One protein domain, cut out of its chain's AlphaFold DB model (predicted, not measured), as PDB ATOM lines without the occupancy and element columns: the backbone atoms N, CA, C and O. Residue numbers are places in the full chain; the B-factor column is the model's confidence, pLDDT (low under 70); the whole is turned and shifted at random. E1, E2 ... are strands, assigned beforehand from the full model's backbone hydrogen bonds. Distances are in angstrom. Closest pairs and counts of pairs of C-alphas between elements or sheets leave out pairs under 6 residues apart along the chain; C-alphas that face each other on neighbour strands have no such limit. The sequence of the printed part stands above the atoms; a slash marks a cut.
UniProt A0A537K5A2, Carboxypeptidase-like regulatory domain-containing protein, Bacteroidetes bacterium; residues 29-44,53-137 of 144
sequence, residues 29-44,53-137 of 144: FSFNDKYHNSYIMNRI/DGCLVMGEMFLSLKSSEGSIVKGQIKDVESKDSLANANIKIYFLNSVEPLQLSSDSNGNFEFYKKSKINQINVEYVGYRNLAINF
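Overview. This is residues 29 to 44 and 53 to 137 of the 144 residues of the protein "Carboxypeptidase-like regulatory domain-containing protein" of Bacteroidetes bacterium (UniProt A0A537K5A2). Two four-stranded sheets lie face to face as a sandwich, their strands crossed at 36 degrees, with E1 opposite E8 along one side and E6 opposite E5 along the other. Residues 53 to 57 run out beyond one end of the sandwich and add to its length. The printed part has 101 residues and eight named strands, E1 to E8 in chain order, with no named helix; one sheet has the order E1, E2, E3, E6 and is mixed, the other has the order E5, E4, E7, E8 and is antiparallel throughout. The class is all strand, though named strands hold 44 of the 101 residues, under half. The whole is compact, with a radius of gyration of the C-alphas of 13.3 A, and elongated, with spans of 42 by 27 by 24 A.

Arrangement. E1, residues 29 to 31, is an edge strand and parallel to E2, residues 61 to 67, at 9 degrees; N 30 and O 63 are 2.9 A apart, within hydrogen-bond range. E2 forms a hairpin with E3, residues 72 to 79, antiparallel at 161 degrees, with N 64 and O 76 at 2.9 A. E4, residues 90 to 95, forms a hairpin in the second sheet with E5, residues 102 to 105, with N 93 and O 102 at 2.8 A. E6, residues 111 to 115, is antiparallel to E3, with N 75 and O 112 at 2.8 A. E7, residues 120 to 126, is antiparallel to E4, with N 92 and O 124 at 2.9 A. E8, residues 133 to 136, forms a hairpin with E7, with N 125 and O 133 at 2.8 A. Between the sheets, the closest C-alphas of E5 and E6 are those of Ser 105 and Phe 112, 6.8 A apart. E2 and E7 are near each other, while E3 and E7 are apart.

Along the chain. E1 begins at C-alpha 29, (32.569, 7.631, -22.652). E2 measures 19.8 A from first to last C-alpha, E3 23.8 A, E4 16.3 A and E7 17.7 A. E3, the longest strand by residues, begins at C-alpha 72, (21.832, 13.242, -9.151). E8 ends at C-alpha 136, (26.508, 15.199, -27.655).

Size, cuts and confidence. The two C-alphas farthest apart, those of Gly 54 and Glu 69, are 46.1 A apart. Residues 45 to 52 are cut out, and C-alphas 44 and 53 are 15.9 A apart across the cut. Of the links that are printed whole, none is long. The mean pLDDT of the printed part is 91.6; residues 53 to 57 and 69 to 70 are under 70.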
ATOM      1  N   PHE A  29      33.720   7.190 -23.422       97.44
ATOM      2  CA  PHE A  29      32.569   7.631 -22.652       97.44
ATOM      3  C   PHE A  29      31.767   6.422 -22.186       97.44
ATOM      4  O   PHE A  29      31.458   5.528 -22.979       97.44
ATOM      5  N   SER A  30      31.427   6.397 -20.898       97.38
ATOM      6  CA  SER A  30      30.514   5.410 -20.328       97.38
ATOM      7  C   SER A  30      29.398   6.060 -19.522       97.38
ATOM      8  O   SER A  30      29.604   7.082 -18.869       97.38
ATOM      9  N   PHE A  31      28.226   5.435 -19.553       96.12
ATOM     10  CA  PHE A  31      27.073   5.793 -18.739       96.12
ATOM     11  C   PHE A  31      26.495   4.529 -18.106       96.12
ATOM     12  O   PHE A  31      26.261   3.552 -18.817       96.12
ATOM     13  N   ASN A  32      26.294   4.532 -16.786       94.75
ATOM     14  CA  ASN A  32      25.847   3.361 -16.019       94.75
ATOM     15  C   ASN A  32      26.630   2.089 -16.405       94.75
ATOM     16  O   ASN A  32      26.051   1.057 -16.742       94.75
ATOM     17  N   ASP A  33      27.962   2.216 -16.425       94.62
ATOM     18  CA  ASP A  33      28.927   1.151 -16.741       94.62
ATOM     19  C   ASP A  33      28.864   0.589 -18.182       94.62
ATOM     20  O   ASP A  33      29.542  -0.387 -18.501       94.62
ATOM     21  N   LYS A  34      28.118   1.228 -19.096       96.06
ATOM     22  CA  LYS A  34      28.060   0.866 -20.525       96.06
ATOM     23  C   LYS A  34      28.762   1.902 -21.393       96.06
ATOM     24  O   LYS A  34      28.606   3.102 -21.183       96.06
ATOM     25  N   TYR A  35      29.525   1.454 -22.391       95.94
ATOM     26  CA  TYR A  35      30.219   2.356 -23.315       95.94
ATOM     27  C   TYR A  35      29.273   2.965 -24.352       95.94
ATOM     28  O   TYR A  35      28.505   2.265 -25.007       95.94
ATOM     29  N   HIS A  36      29.407   4.274 -24.557       95.19
ATOM     30  CA  HIS A  36      28.589   5.068 -25.475       95.19
ATOM     31  C   HIS A  36      29.458   5.976 -26.357       95.19
ATOM     32  O   HIS A  36      29.134   7.131 -26.612       95.19
ATOM     33  N   ASN A  37      30.571   5.452 -26.868       93.56
ATOM     34  CA  ASN A  37      31.554   6.237 -27.628       93.56
ATOM     35  C   ASN A  37      30.990   6.908 -28.896       93.56
ATOM     36  O   ASN A  37      31.574   7.871 -29.376       93.56
ATOM     37  N   SER A  38      29.846   6.453 -29.423       92.25
ATOM     38  CA  SER A  38      29.142   7.104 -30.542       92.25
ATOM     39  C   SER A  38      28.552   8.480 -30.200       92.25
ATOM     40  O   SER A  38      27.973   9.120 -31.073       92.25
ATOM     41  N   TYR A  39      28.587   8.875 -28.926       93.44
ATOM     42  CA  TYR A  39      28.149  10.183 -28.438       93.44
ATOM     43  C   TYR A  39      29.319  11.179 -28.383       93.44
ATOM     44  O   TYR A  39      29.083  12.373 -28.234       93.44
ATOM     45  N   ILE A  40      30.564  10.703 -28.502       92.94
ATOM     46  CA  ILE A  40      31.761  11.548 -28.516       92.94
ATOM     47  C   ILE A  40      31.843  12.258 -29.868       92.94
ATOM     48  O   ILE A  40      31.894  11.610 -30.916       92.94
ATOM     49  N   MET A  41      31.873  13.585 -29.838       91.31
ATOM     50  CA  MET A  41      32.094  14.415 -31.020       91.31
ATOM     51  C   MET A  41      33.565  14.373 -31.423       91.31
ATOM     52  O   MET A  41      34.437  14.335 -30.558       91.31
ATOM     53  N   ASN A  42      33.834  14.391 -32.734       80.25
ATOM     54  CA  ASN A  42      35.189  14.392 -33.295       80.25
ATOM     55  C   ASN A  42      36.070  13.330 -32.620       80.25
ATOM     56  O   ASN A  42      37.171  13.610 -32.161       80.25
ATOM     57  N   ARG A  43      35.544  12.112 -32.451       75.62
ATOM     58  CA  ARG A  43      36.236  11.043 -31.715       75.62
ATOM     59  C   ARG A  43      37.550  10.634 -32.382       75.62
ATOM     60  O   ARG A  43      38.467  10.189 -31.702       75.62
ATOM     61  N   ILE A  44      37.594  10.714 -33.706       71.56
ATOM     62  CA  ILE A  44      38.804  10.489 -34.488       71.56
ATOM     63  C   ILE A  44      39.470  11.861 -34.648       71.56
ATOM     64  O   ILE A  44      38.766  12.825 -34.955       71.56
ATOM     65  N   ASP A  53      49.280  22.210 -37.732       43.50
ATOM     66  CA  ASP A  53      49.520  22.128 -36.273       43.50
ATOM     67  C   ASP A  53      50.455  20.982 -35.828       43.50
ATOM     68  O   ASP A  53      50.782  20.850 -34.649       43.50
ATOM     69  N   GLY A  54      50.979  20.188 -36.770       50.22
ATOM     70  CA  GLY A  54      52.041  19.207 -36.505       50.22
ATOM     71  C   GLY A  54      51.635  18.012 -35.624       50.22
ATOM     72  O   GLY A  54      50.478  17.815 -35.266       50.22
ATOM     73  N   CYS A  55      52.609  17.146 -35.323       56.09
ATOM     74  CA  CYS A  55      52.437  15.898 -34.566       56.09
ATOM     75  C   CYS A  55      52.325  16.173 -33.055       56.09
ATOM     76  O   CYS A  55      53.228  15.845 -32.284       56.09
ATOM     77  N   LEU A  56      51.255  16.840 -32.626       57.06
ATOM     78  CA  LEU A  56      51.025  17.110 -31.212       57.06
ATOM     79  C   LEU A  56      50.241  15.947 -30.592       57.06
ATOM     80  O   LEU A  56      49.049  15.767 -30.835       57.06
ATOM     81  N   VAL A  57      50.948  15.124 -29.819       67.38
ATOM     82  CA  VAL A  57      50.376  13.999 -29.069       67.38
ATOM     83  C   VAL A  57      49.697  14.553 -27.820       67.38
ATOM     84  O   VAL A  57      50.374  14.961 -26.878       67.38
ATOM     85  N   MET A  58      48.366  14.615 -27.819       79.38
ATOM     86  CA  MET A  58      47.582  14.981 -26.638       79.38
ATOM     87  C   MET A  58      47.101  13.726 -25.908       79.38
ATOM     88  O   MET A  58      46.797  12.717 -26.544       79.38
ATOM     89  N   GLY A  59      46.981  13.813 -24.582       88.75
ATOM     90  CA  GLY A  59      46.333  12.780 -23.778       88.75
ATOM     91  C   GLY A  59      44.851  12.632 -24.132       88.75
ATOM     92  O   GLY A  59      44.191  13.574 -24.579       88.75
ATOM     93  N   GLU A  60      44.306  11.443 -23.907       92.56
ATOM     94  CA  GLU A  60      42.920  11.102 -24.231       92.56
ATOM     95  C   GLU A  60      42.146  10.811 -22.943       92.56
ATOM     96  O   GLU A  60      42.642  10.133 -22.040       92.56
ATOM     97  N   MET A  61      40.919  11.328 -22.841       96.19
ATOM     98  CA  MET A  61      40.137  11.284 -21.604       96.19
ATOM     99  C   MET A  61      39.077  10.181 -21.615       96.19
ATOM    100  O   MET A  61      38.424   9.886 -22.621       96.19
ATOM    101  N   PHE A  62      38.865   9.579 -20.451       97.81
ATOM    102  CA  PHE A  62      37.743   8.706 -20.166       97.81
ATOM    103  C   PHE A  62      36.772   9.409 -19.223       97.81
ATOM    104  O   PHE A  62      37.088   9.626 -18.055       97.81
ATOM    105  N   LEU A  63      35.572   9.706 -19.723       98.44
ATOM    106  CA  LEU A  63      34.455  10.162 -18.904       98.44
ATOM    107  C   LEU A  63      33.550   8.978 -18.548       98.44
ATOM    108  O   LEU A  63      33.010   8.296 -19.425       98.44
ATOM    109  N   SER A  64      33.335   8.758 -17.257       98.31
ATOM    110  CA  SER A  64      32.309   7.849 -16.752       98.31
ATOM    111  C   SER A  64      31.233   8.637 -16.035       98.31
ATOM    112  O   SER A  64      31.547   9.500 -15.225       98.31
ATOM    113  N   LEU A  65      29.974   8.339 -16.334       97.38
ATOM    114  CA  LEU A  65      28.815   8.905 -15.665       97.38
ATOM    115  C   LEU A  65      27.958   7.783 -15.081       97.38
ATOM    116  O   LEU A  65      27.756   6.740 -15.703       97.38
ATOM    117  N   LYS A  66      27.405   8.016 -13.896       95.12
ATOM    118  CA  LYS A  66      26.410   7.158 -13.259       95.12
ATOM    119  C   LYS A  66      25.246   8.008 -12.782       95.12
ATOM    120  O   LYS A  66      25.445   9.028 -12.127       95.12
ATOM    121  N   SER A  67      24.037   7.573 -13.102       91.12
ATOM    122  CA  SER A  67      22.807   8.146 -12.560       91.12
ATOM    123  C   SER A  67      22.201   7.132 -11.601       91.12
ATOM    124  O   SER A  67      21.964   5.990 -11.992       91.12
ATOM    125  N   SER A  68      21.966   7.532 -10.354       79.38
ATOM    126  CA  SER A  68      21.157   6.754  -9.409       79.38
ATOM    127  C   SER A  68      19.681   7.143  -9.530       79.38
ATOM    128  O   SER A  68      19.358   8.119 -10.208       79.38
ATOM    129  N   GLU A  69      18.785   6.407  -8.864       65.50
ATOM    130  CA  GLU A  69      17.397   6.845  -8.673       65.50
ATOM    131  C   GLU A  69      17.390   8.250  -8.041       65.50
ATOM    132  O   GLU A  69      17.984   8.474  -6.984       65.50
ATOM    133  N   GLY A  70      16.808   9.220  -8.751       66.81
ATOM    134  CA  GLY A  70      16.868  10.648  -8.428       66.81
ATOM    135  C   GLY A  70      17.470  11.503  -9.551       66.81
ATOM    136  O   GLY A  70      17.799  11.025 -10.635       66.81
ATOM    137  N   SER A  71      17.602  12.807  -9.294       86.88
ATOM    138  CA  SER A  71      18.159  13.772 -10.257       86.88
ATOM    139  C   SER A  71      19.680  13.936 -10.144       86.88
ATOM    140  O   SER A  71      20.225  14.838 -10.768       86.88
ATOM    141  N   ILE A  72      20.380  13.122  -9.349       93.25
ATOM    142  CA  ILE A  72      21.832  13.242  -9.151       93.25
ATOM    143  C   ILE A  72      22.571  12.417 -10.205       93.25
ATOM    144  O   ILE A  72      22.318  11.225 -10.377       93.25
ATOM    145  N   VAL A  73      23.532  13.054 -10.868       95.25
ATOM    146  CA  VAL A  73      24.481  12.401 -11.768       95.25
ATOM    147  C   VAL A  73      25.871  12.538 -11.167       95.25
ATOM    148  O   VAL A  73      26.318  13.640 -10.852       95.25
ATOM    149  N   LYS A  74      26.557  11.405 -11.030       97.00
ATOM    150  CA  LYS A  74      27.948  11.323 -10.585       97.00
ATOM    151  C   LYS A  74      28.835  11.057 -11.784       97.00
ATOM    152  O   LYS A  74      28.479  10.252 -12.644       97.00
ATOM    153  N   GLY A  75      29.978  11.715 -11.839       97.81
ATOM    154  CA  GLY A  75      30.946  11.576 -12.907       97.81
ATOM    155  C   GLY A  75      32.352  11.318 -12.390       97.81
ATOM    156  O   GLY A  75      32.681  11.670 -11.262       97.81
ATOM    157  N   GLN A  76      33.173  10.696 -13.229       98.56
ATOM    158  CA  GLN A  76      34.599  10.504 -13.002       98.56
ATOM    159  C   GLN A  76      35.364  10.704 -14.312       98.56
ATOM    160  O   GLN A  76      34.928  10.224 -15.361       98.56
ATOM    161  N   ILE A  77      36.503  11.390 -14.239       98.50
ATOM    162  CA  ILE A  77      37.385  11.687 -15.368       98.50
ATOM    163  C   ILE A  77      38.750  11.058 -15.107       98.50
ATOM    164  O   ILE A  77      39.345  11.254 -14.044       98.50
ATOM    165  N   LYS A  78      39.234  10.297 -16.086       98.44
ATOM    166  CA  LYS A  78      40.517   9.594 -16.039       98.44
ATOM    167  C   LYS A  78      41.274   9.714 -17.349       98.44
ATOM    168  O   LYS A  78      40.664   9.916 -18.396       98.44
ATOM    169  N   ASP A  79      42.575   9.494 -17.295       96.94
ATOM    170  CA  ASP A  79      43.382   9.187 -18.468       96.94
ATOM    171  C   ASP A  79      42.975   7.819 -19.063       96.94
ATOM    172  O   ASP A  79      42.705   6.851 -18.338       96.94
ATOM    173  N   VAL A  80      42.859   7.720 -20.391       94.75
ATOM    174  CA  VAL A  80      42.464   6.465 -21.058       94.75
ATOM    175  C   VAL A  80      43.545   5.395 -20.968       94.75
ATOM    176  O   VAL A  80      43.193   4.212 -20.891       94.75
ATOM    177  N   GLU A  81      44.813   5.776 -21.017       91.81
ATOM    178  CA  GLU A  81      45.964   4.884 -21.047       91.81
ATOM    179  C   GLU A  81      46.381   4.493 -19.627       91.81
ATOM    180  O   GLU A  81      46.234   3.324 -19.259       91.81
ATOM    181  N   SER A  82      46.796   5.462 -18.804       94.56
ATOM    182  CA  SER A  82      47.319   5.225 -17.453       94.56
ATOM    183  C   SER A  82      46.237   4.868 -16.433       94.56
ATOM    184  O   SER A  82      46.520   4.204 -15.441       94.56
ATOM    185  N   LYS A  83      44.976   5.244 -16.704       96.38
ATOM    186  CA  LYS A  83      43.821   5.137 -15.783       96.38
ATOM    187  C   LYS A  83      43.868   6.076 -14.584       96.38
ATOM    188  O   LYS A  83      42.971   5.986 -13.737       96.38
ATOM    189  N   ASP A  84      44.839   6.977 -14.537       97.75
ATOM    190  CA  ASP A  84      44.961   7.953 -13.463       97.75
ATOM    191  C   ASP A  84      43.788   8.930 -13.479       97.75
ATOM    192  O   ASP A  84      43.260   9.295 -14.532       97.75
ATOM    193  N   SER A  85      43.362   9.347 -12.293       98.25
ATOM    194  CA  SER A  85      42.310  10.347 -12.139       98.25
ATOM    195  C   SER A  85      42.806  11.737 -12.525       98.25
ATOM    196  O   SER A  85      43.870  12.167 -12.085       98.25
ATOM    197  N   LEU A  86      41.997  12.472 -13.290       98.12
ATOM    198  CA  LEU A  86      42.318  13.842 -13.692       98.12
ATOM    199  C   LEU A  86      41.638  14.834 -12.749       98.12
ATOM    200  O   LEU A  86      40.436  15.089 -12.858       98.12
ATOM    201  N   ALA A  87      42.408  15.369 -11.804       98.06
ATOM    202  CA  ALA A  87      41.942  16.351 -10.830       98.06
ATOM    203  C   ALA A  87      41.874  17.764 -11.419       98.06
ATOM    204  O   ALA A  87      42.762  18.151 -12.174       98.06
ATOM    205  N   ASN A  88      40.875  18.559 -11.017       97.81
ATOM    206  CA  ASN A  88      40.620  19.921 -11.505       97.81
ATOM    207  C   ASN A  88      40.342  20.024 -13.018       97.81
ATOM    208  O   ASN A  88      40.557  21.076 -13.622       97.81
ATOM    209  N   ALA A  89      39.853  18.956 -13.648       98.44
ATOM    210  CA  ALA A  89      39.328  19.027 -15.008       98.44
ATOM    211  C   ALA A  89      38.098  19.930 -15.043       98.44
ATOM    212  O   ALA A  89      37.244  19.832 -14.166       98.44
ATOM    213  N   ASN A  90      38.009  20.815 -16.038       98.56
ATOM    214  CA  ASN A  90      36.885  21.736 -16.184       98.56
ATOM    215  C   ASN A  90      35.750  21.021 -16.918       98.56
ATOM    216  O   ASN A  90      35.944  20.523 -18.028       98.56
ATOM    217  N   ILE A  91      34.572  20.966 -16.297       98.62
ATOM    218  CA  ILE A  91      33.380  20.343 -16.867       98.62
ATOM    219  C   ILE A  91      32.333  21.420 -17.132       98.62
ATOM    220  O   ILE A  91      31.896  22.109 -16.211       98.62
ATOM    221  N   LYS A  92      31.866  21.508 -18.379       98.25
ATOM    222  CA  LYS A  92      30.754  22.374 -18.793       98.25
ATOM    223  C   LYS A  92      29.579  21.511 -19.232       98.25
ATOM    224  O   LYS A  92      29.699  20.714 -20.162       98.25
ATOM    225  N   ILE A  93      28.437  21.676 -18.573       96.88
ATOM    226  CA  ILE A  93      27.217  20.904 -18.824       96.88
ATOM    227  C   ILE A  93      26.154  21.835 -19.389       96.88
ATOM    228  O   ILE A  93      25.659  22.730 -18.704       96.88
ATOM    229  N   TYR A  94      25.778  21.596 -20.639       95.38
ATOM    230  CA  TYR A  94      24.755  22.354 -21.340       95.38
ATOM    231  C   TYR A  94      23.422  21.635 -21.200       95.38
ATOM    232  O   TYR A  94      23.241  20.511 -21.677       95.38
ATOM    233  N   PHE A  95      22.482  22.298 -20.542       92.94
ATOM    234  CA  PHE A  95      21.112  21.833 -20.404       92.94
ATOM    235  C   PHE A  95      20.245  22.374 -21.542       92.94
ATOM    236  O   PHE A  95      20.453  23.485 -22.025       92.94
ATOM    237  N   LEU A  96      19.242  21.598 -21.948       89.00
ATOM    238  CA  LEU A  96      18.226  22.039 -22.892       89.00
ATOM    239  C   LEU A  96      17.523  23.274 -22.313       89.00
ATOM    240  O   LEU A  96      17.058  23.238 -21.170       89.00
ATOM    241  N   ASN A  97      17.446  24.337 -23.116       86.06
ATOM    242  CA  ASN A  97      16.870  25.642 -22.771       86.06
ATOM    243  C   ASN A  97      17.655  26.461 -21.726       86.06
ATOM    244  O   ASN A  97      17.101  27.402 -21.164       86.06
ATOM    245  N   SER A  98      18.924  26.134 -21.463       90.00
ATOM    246  CA  SER A  98      19.814  26.995 -20.673       90.00
ATOM    247  C   SER A  98      20.722  27.806 -21.591       90.00
ATOM    248  O   SER A  98      21.332  27.247 -22.500       90.00
ATOM    249  N   VAL A  99      20.828  29.113 -21.340       89.56
ATOM    250  CA  VAL A  99      21.756  30.000 -22.065       89.56
ATOM    251  C   VAL A  99      23.194  29.760 -21.607       89.56
ATOM    252  O   VAL A  99      24.116  29.763 -22.418       89.56
ATOM    253  N   GLU A 100      23.382  29.492 -20.315       94.50
ATOM    254  CA  GLU A 100      24.697  29.262 -19.722       94.50
ATOM    255  C   GLU A 100      24.879  27.792 -19.315       94.50
ATOM    256  O   GLU A 100      23.926  27.150 -18.849       94.50
ATOM    257  N   PRO A 101      26.090  27.228 -19.478       95.94
ATOM    258  CA  PRO A 101      26.394  25.904 -18.966       95.94
ATOM    259  C   PRO A 101      26.549  25.928 -17.444       95.94
ATOM    260  O   PRO A 101      27.062  26.886 -16.866       95.94
ATOM    261  N   LEU A 102      26.208  24.818 -16.793       96.56
ATOM    262  CA  LEU A 102      26.702  24.552 -15.446       96.56
ATOM    263  C   LEU A 102      28.195  24.231 -15.538       96.56
ATOM    264  O   LEU A 102      28.577  23.306 -16.253       96.56
ATOM    265  N   GLN A 103      29.018  24.986 -14.814       97.88
ATOM    266  CA  GLN A 103      30.464  24.785 -14.760       97.88
ATOM    267  C   GLN A 103      30.855  24.125 -13.441       97.88
ATOM    268  O   GLN A 103      30.397  24.540 -12.377       97.88
ATOM    269  N   LEU A 104      31.683  23.090 -13.522       97.94
ATOM    270  CA  LEU A 104      32.177  22.311 -12.391       97.94
ATOM    271  C   LEU A 104      33.660  22.010 -12.593       97.94
ATOM    272  O   LEU A 104      34.202  22.149 -13.692       97.94
ATOM    273  N   SER A 105      34.305  21.538 -11.535       98.50
ATOM    274  CA  SER A 105      35.643  20.963 -11.618       98.50
ATOM    275  C   SER A 105      35.677  19.614 -10.920       98.50
ATOM    276  O   SER A 105      34.936  19.404  -9.958       98.50
ATOM    277  N   SER A 106      36.496  18.690 -11.420       98.56
ATOM    278  CA  SER A 106      36.707  17.413 -10.742       98.56
ATOM    279  C   SER A 106      37.544  17.578  -9.472       98.56
ATOM    280  O   SER A 106      38.445  18.415  -9.409       98.56
ATOM    281  N   ASP A 107      37.258  16.756  -8.466       98.69
ATOM    282  CA  ASP A 107      38.020  16.675  -7.221       98.69
ATOM    283  C   ASP A 107      39.398  16.011  -7.421       98.69
ATOM    284  O   ASP A 107      39.771  15.608  -8.524       98.69
ATOM    285  N   SER A 108      40.166  15.850  -6.338       98.06
ATOM    286  CA  SER A 108      41.492  15.207  -6.361       98.06
ATOM    287  C   SER A 108      41.487  13.760  -6.870       98.06
ATOM    288  O   SER A 108      42.526  13.244  -7.262       98.06
ATOM    289  N   ASN A 109      40.331  13.097  -6.850       98.44
ATOM    290  CA  ASN A 109      40.128  11.731  -7.318       98.44
ATOM    291  C   ASN A 109      39.467  11.697  -8.709       98.44
ATOM    292  O   ASN A 109      39.050  10.627  -9.169       98.44
ATOM    293  N   GLY A 110      39.380  12.843  -9.391       98.31
ATOM    294  CA  GLY A 110      38.781  12.981 -10.713       98.31
ATOM    295  C   GLY A 110      37.255  12.893 -10.715       98.31
ATOM    296  O   GLY A 110      36.666  12.780 -11.787       98.31
ATOM    297  N   ASN A 111      36.600  12.924  -9.554       98.62
ATOM    298  CA  ASN A 111      35.150  12.803  -9.448       98.62
ATOM    299  C   ASN A 111      34.464  14.167  -9.471       98.62
ATOM    300  O   ASN A 111      35.021  15.174  -9.048       98.62
ATOM    301  N   PHE A 112      33.218  14.192  -9.923       98.25
ATOM    302  CA  PHE A 112      32.333  15.344  -9.808       98.25
ATOM    303  C   PHE A 112      30.885  14.868  -9.690       98.25
ATOM    304  O   PHE A 112      30.557  13.734 -10.039       98.25
ATOM    305  N   GLU A 113      29.990  15.730  -9.226       96.94
ATOM    306  CA  GLU A 113      28.561  15.432  -9.204       96.94
ATOM    307  C   GLU A 113      27.730  16.676  -9.479       96.94
ATOM    308  O   GLU A 113      28.166  17.807  -9.261       96.94
ATOM    309  N   PHE A 114      26.524  16.464  -9.995       95.38
ATOM    310  CA  PHE A 114      25.583  17.543 -10.235       95.38
ATOM    311  C   PHE A 114      24.140  17.065 -10.203       95.38
ATOM    312  O   PHE A 114      23.823  15.899 -10.445       95.38
ATOM    313  N   TYR A 115      23.247  18.019  -9.966       93.06
ATOM    314  CA  TYR A 115      21.813  17.811 -10.074       93.06
ATOM    315  C   TYR A 115      21.354  18.107 -11.503       93.06
ATOM    316  O   TYR A 115      21.490  19.226 -12.005       93.06
ATOM    317  N   LYS A 116      20.780  17.102 -12.160       89.62
ATOM    318  CA  LYS A 116      20.118  17.208 -13.457       89.62
ATOM    319  C   LYS A 116      18.855  18.061 -13.309       89.62
ATOM    320  O   LYS A 116      17.818  17.576 -12.869       89.62
ATOM    321  N   LYS A 117      18.951  19.338 -13.687       85.75
ATOM    322  CA  LYS A 117      17.827  20.293 -13.647       85.75
ATOM    323  C   LYS A 117      16.842  20.093 -14.802       85.75
ATOM    324  O   LYS A 117      15.646  20.290 -14.639       85.75
ATOM    325  N   SER A 118      17.346  19.700 -15.968       89.62
ATOM    326  CA  SER A 118      16.552  19.401 -17.162       89.62
ATOM    327  C   SER A 118      17.310  18.420 -18.068       89.62
ATOM    328  O   SER A 118      18.320  17.836 -17.665       89.62
ATOM    329  N   LYS A 119      16.819  18.185 -19.292       91.31
ATOM    330  CA  LYS A 119      17.502  17.323 -20.264       91.31
ATOM    331  C   LYS A 119      18.895  17.884 -20.578       91.31
ATOM    332  O   LYS A 119      19.028  19.064 -20.871       91.31
ATOM    333  N   ILE A 120      19.916  17.036 -20.552       92.44
ATOM    334  CA  ILE A 120      21.283  17.417 -20.932       92.44
ATOM    335  C   ILE A 120      21.386  17.392 -22.458       92.44
ATOM    336  O   ILE A 120      20.962  16.419 -23.084       92.44
ATOM    337  N   ASN A 121      21.926  18.461 -23.038       93.69
ATOM    338  CA  ASN A 121      22.224  18.562 -24.462       93.69
ATOM    339  C   ASN A 121      23.666  18.132 -24.752       93.69
ATOM    340  O   ASN A 121      23.905  17.305 -25.624       93.69
ATOM    341  N   GLN A 122      24.623  18.650 -23.981       95.56
ATOM    342  CA  GLN A 122      26.046  18.425 -24.222       95.56
ATOM    343  C   GLN A 122      26.845  18.474 -22.918       95.56
ATOM    344  O   GLN A 122      26.495  19.211 -21.995       95.56
ATOM    345  N   ILE A 123      27.925  17.697 -22.848       97.44
ATOM    346  CA  ILE A 123      28.940  17.791 -21.790       97.44
ATOM    347  C   ILE A 123      30.299  17.982 -22.452       97.44
ATOM    348  O   ILE A 123      30.672  17.176 -23.301       97.44
ATOM    349  N   ASN A 124      31.033  19.009 -22.035       97.94
ATOM    350  CA  ASN A 124      32.411  19.250 -22.446       97.94
ATOM    351  C   ASN A 124      33.334  19.097 -21.245       97.94
ATOM    352  O   ASN A 124      33.034  19.610 -20.167       97.94
ATOM    353  N   VAL A 125      34.453  18.416 -21.456       98.19
ATOM    354  CA  VAL A 125      35.527  18.269 -20.481       98.19
ATOM    355  C   VAL A 125      36.810  18.806 -21.098       98.19
ATOM    356  O   VAL A 125      37.183  18.415 -22.207       98.19
ATOM    357  N   GLU A 126      37.471  19.700 -20.373       97.31
ATOM    358  CA  GLU A 126      38.718  20.353 -20.767       97.31
ATOM    359  C   GLU A 126      39.780  20.085 -19.689       97.31
ATOM    360  O   GLU A 126      39.525  20.247 -18.492       97.31
ATOM    361  N   TYR A 127      40.978  19.676 -20.113       95.94
ATOM    362  CA  TYR A 127      42.122  19.475 -19.225       95.94
ATOM    363  C   TYR A 127      43.436  19.762 -19.958       95.94
ATOM    364  O   TYR A 127      43.584  19.441 -21.137       95.94
ATOM    365  N   VAL A 128      44.387  20.404 -19.280       91.69
ATOM    366  CA  VAL A 128      45.645  20.842 -19.902       91.69
ATOM    367  C   VAL A 128      46.471  19.628 -20.323       91.69
ATOM    368  O   VAL A 128      46.694  18.725 -19.525       91.69
ATOM    369  N   GLY A 129      46.938  19.620 -21.574       89.81
ATOM    370  CA  GLY A 129      47.684  18.497 -22.154       89.81
ATOM    371  C   GLY A 129      46.804  17.373 -22.712       89.81
ATOM    372  O   GLY A 129      47.335  16.392 -23.226       89.81
ATOM    373  N   TYR A 130      45.475  17.520 -22.660       92.00
ATOM    374  CA  TYR A 130      44.516  16.522 -23.127       92.00
ATOM    375  C   TYR A 130      43.600  17.078 -24.205       92.00
ATOM    376  O   TYR A 130      43.246  18.258 -24.213       92.00
ATOM    377  N   ARG A 131      43.178  16.203 -25.112       88.62
ATOM    378  CA  ARG A 131      42.174  16.527 -26.118       88.62
ATOM    379  C   ARG A 131      40.843  16.811 -25.429       88.62
ATOM    380  O   ARG A 131      40.360  15.983 -24.659       88.62
ATOM    381  N   ASN A 132      40.211  17.935 -25.762       92.94
ATOM    382  CA  ASN A 132      38.876  18.257 -25.258       92.94
ATOM    383  C   ASN A 132      37.885  17.135 -25.591       92.94
ATOM    384  O   ASN A 132      37.742  16.730 -26.747       92.94
ATOM    385  N   LEU A 133      37.169  16.664 -24.573       95.25
ATOM    386  CA  LEU A 133      36.177  15.608 -24.710       95.25
ATOM    387  C   LEU A 133      34.783  16.230 -24.716       95.25
ATOM    388  O   LEU A 133      34.302  16.699 -23.687       95.25
ATOM    389  N   ALA A 134      34.126  16.212 -25.874       96.44
ATOM    390  CA  ALA A 134      32.764  16.705 -26.046       96.44
ATOM    391  C   ALA A 134      31.798  15.543 -26.309       96.44
ATOM    392  O   ALA A 134      32.010  14.738 -27.218       96.44
ATOM    393  N   ILE A 135      30.726  15.461 -25.522       96.31
ATOM    394  CA  ILE A 135      29.680  14.439 -25.628       96.31
ATOM    395  C   ILE A 135      28.362  15.100 -26.027       96.31
ATOM    396  O   ILE A 135      27.849  15.929 -25.276       96.31
ATOM    397  N   ASN A 136      27.793  14.701 -27.166       94.69
ATOM    398  CA  ASN A 136      26.508  15.199 -27.655       94.69
ATOM    399  C   ASN A 136      25.366  14.217 -27.330       94.69
ATOM    400  O   ASN A 136      25.406  13.041 -27.701       94.69
ATOM    401  N   PHE A 137      24.329  14.716 -26.657       92.75
ATOM    402  CA  PHE A 137      23.123  13.980 -26.275       92.75
ATOM    403  C   PHE A 137      21.868  14.421 -27.048       92.75
ATOM    404  O   PHE A 137      20.781  13.879 -26.809       92.75
TER     405      PHE A 137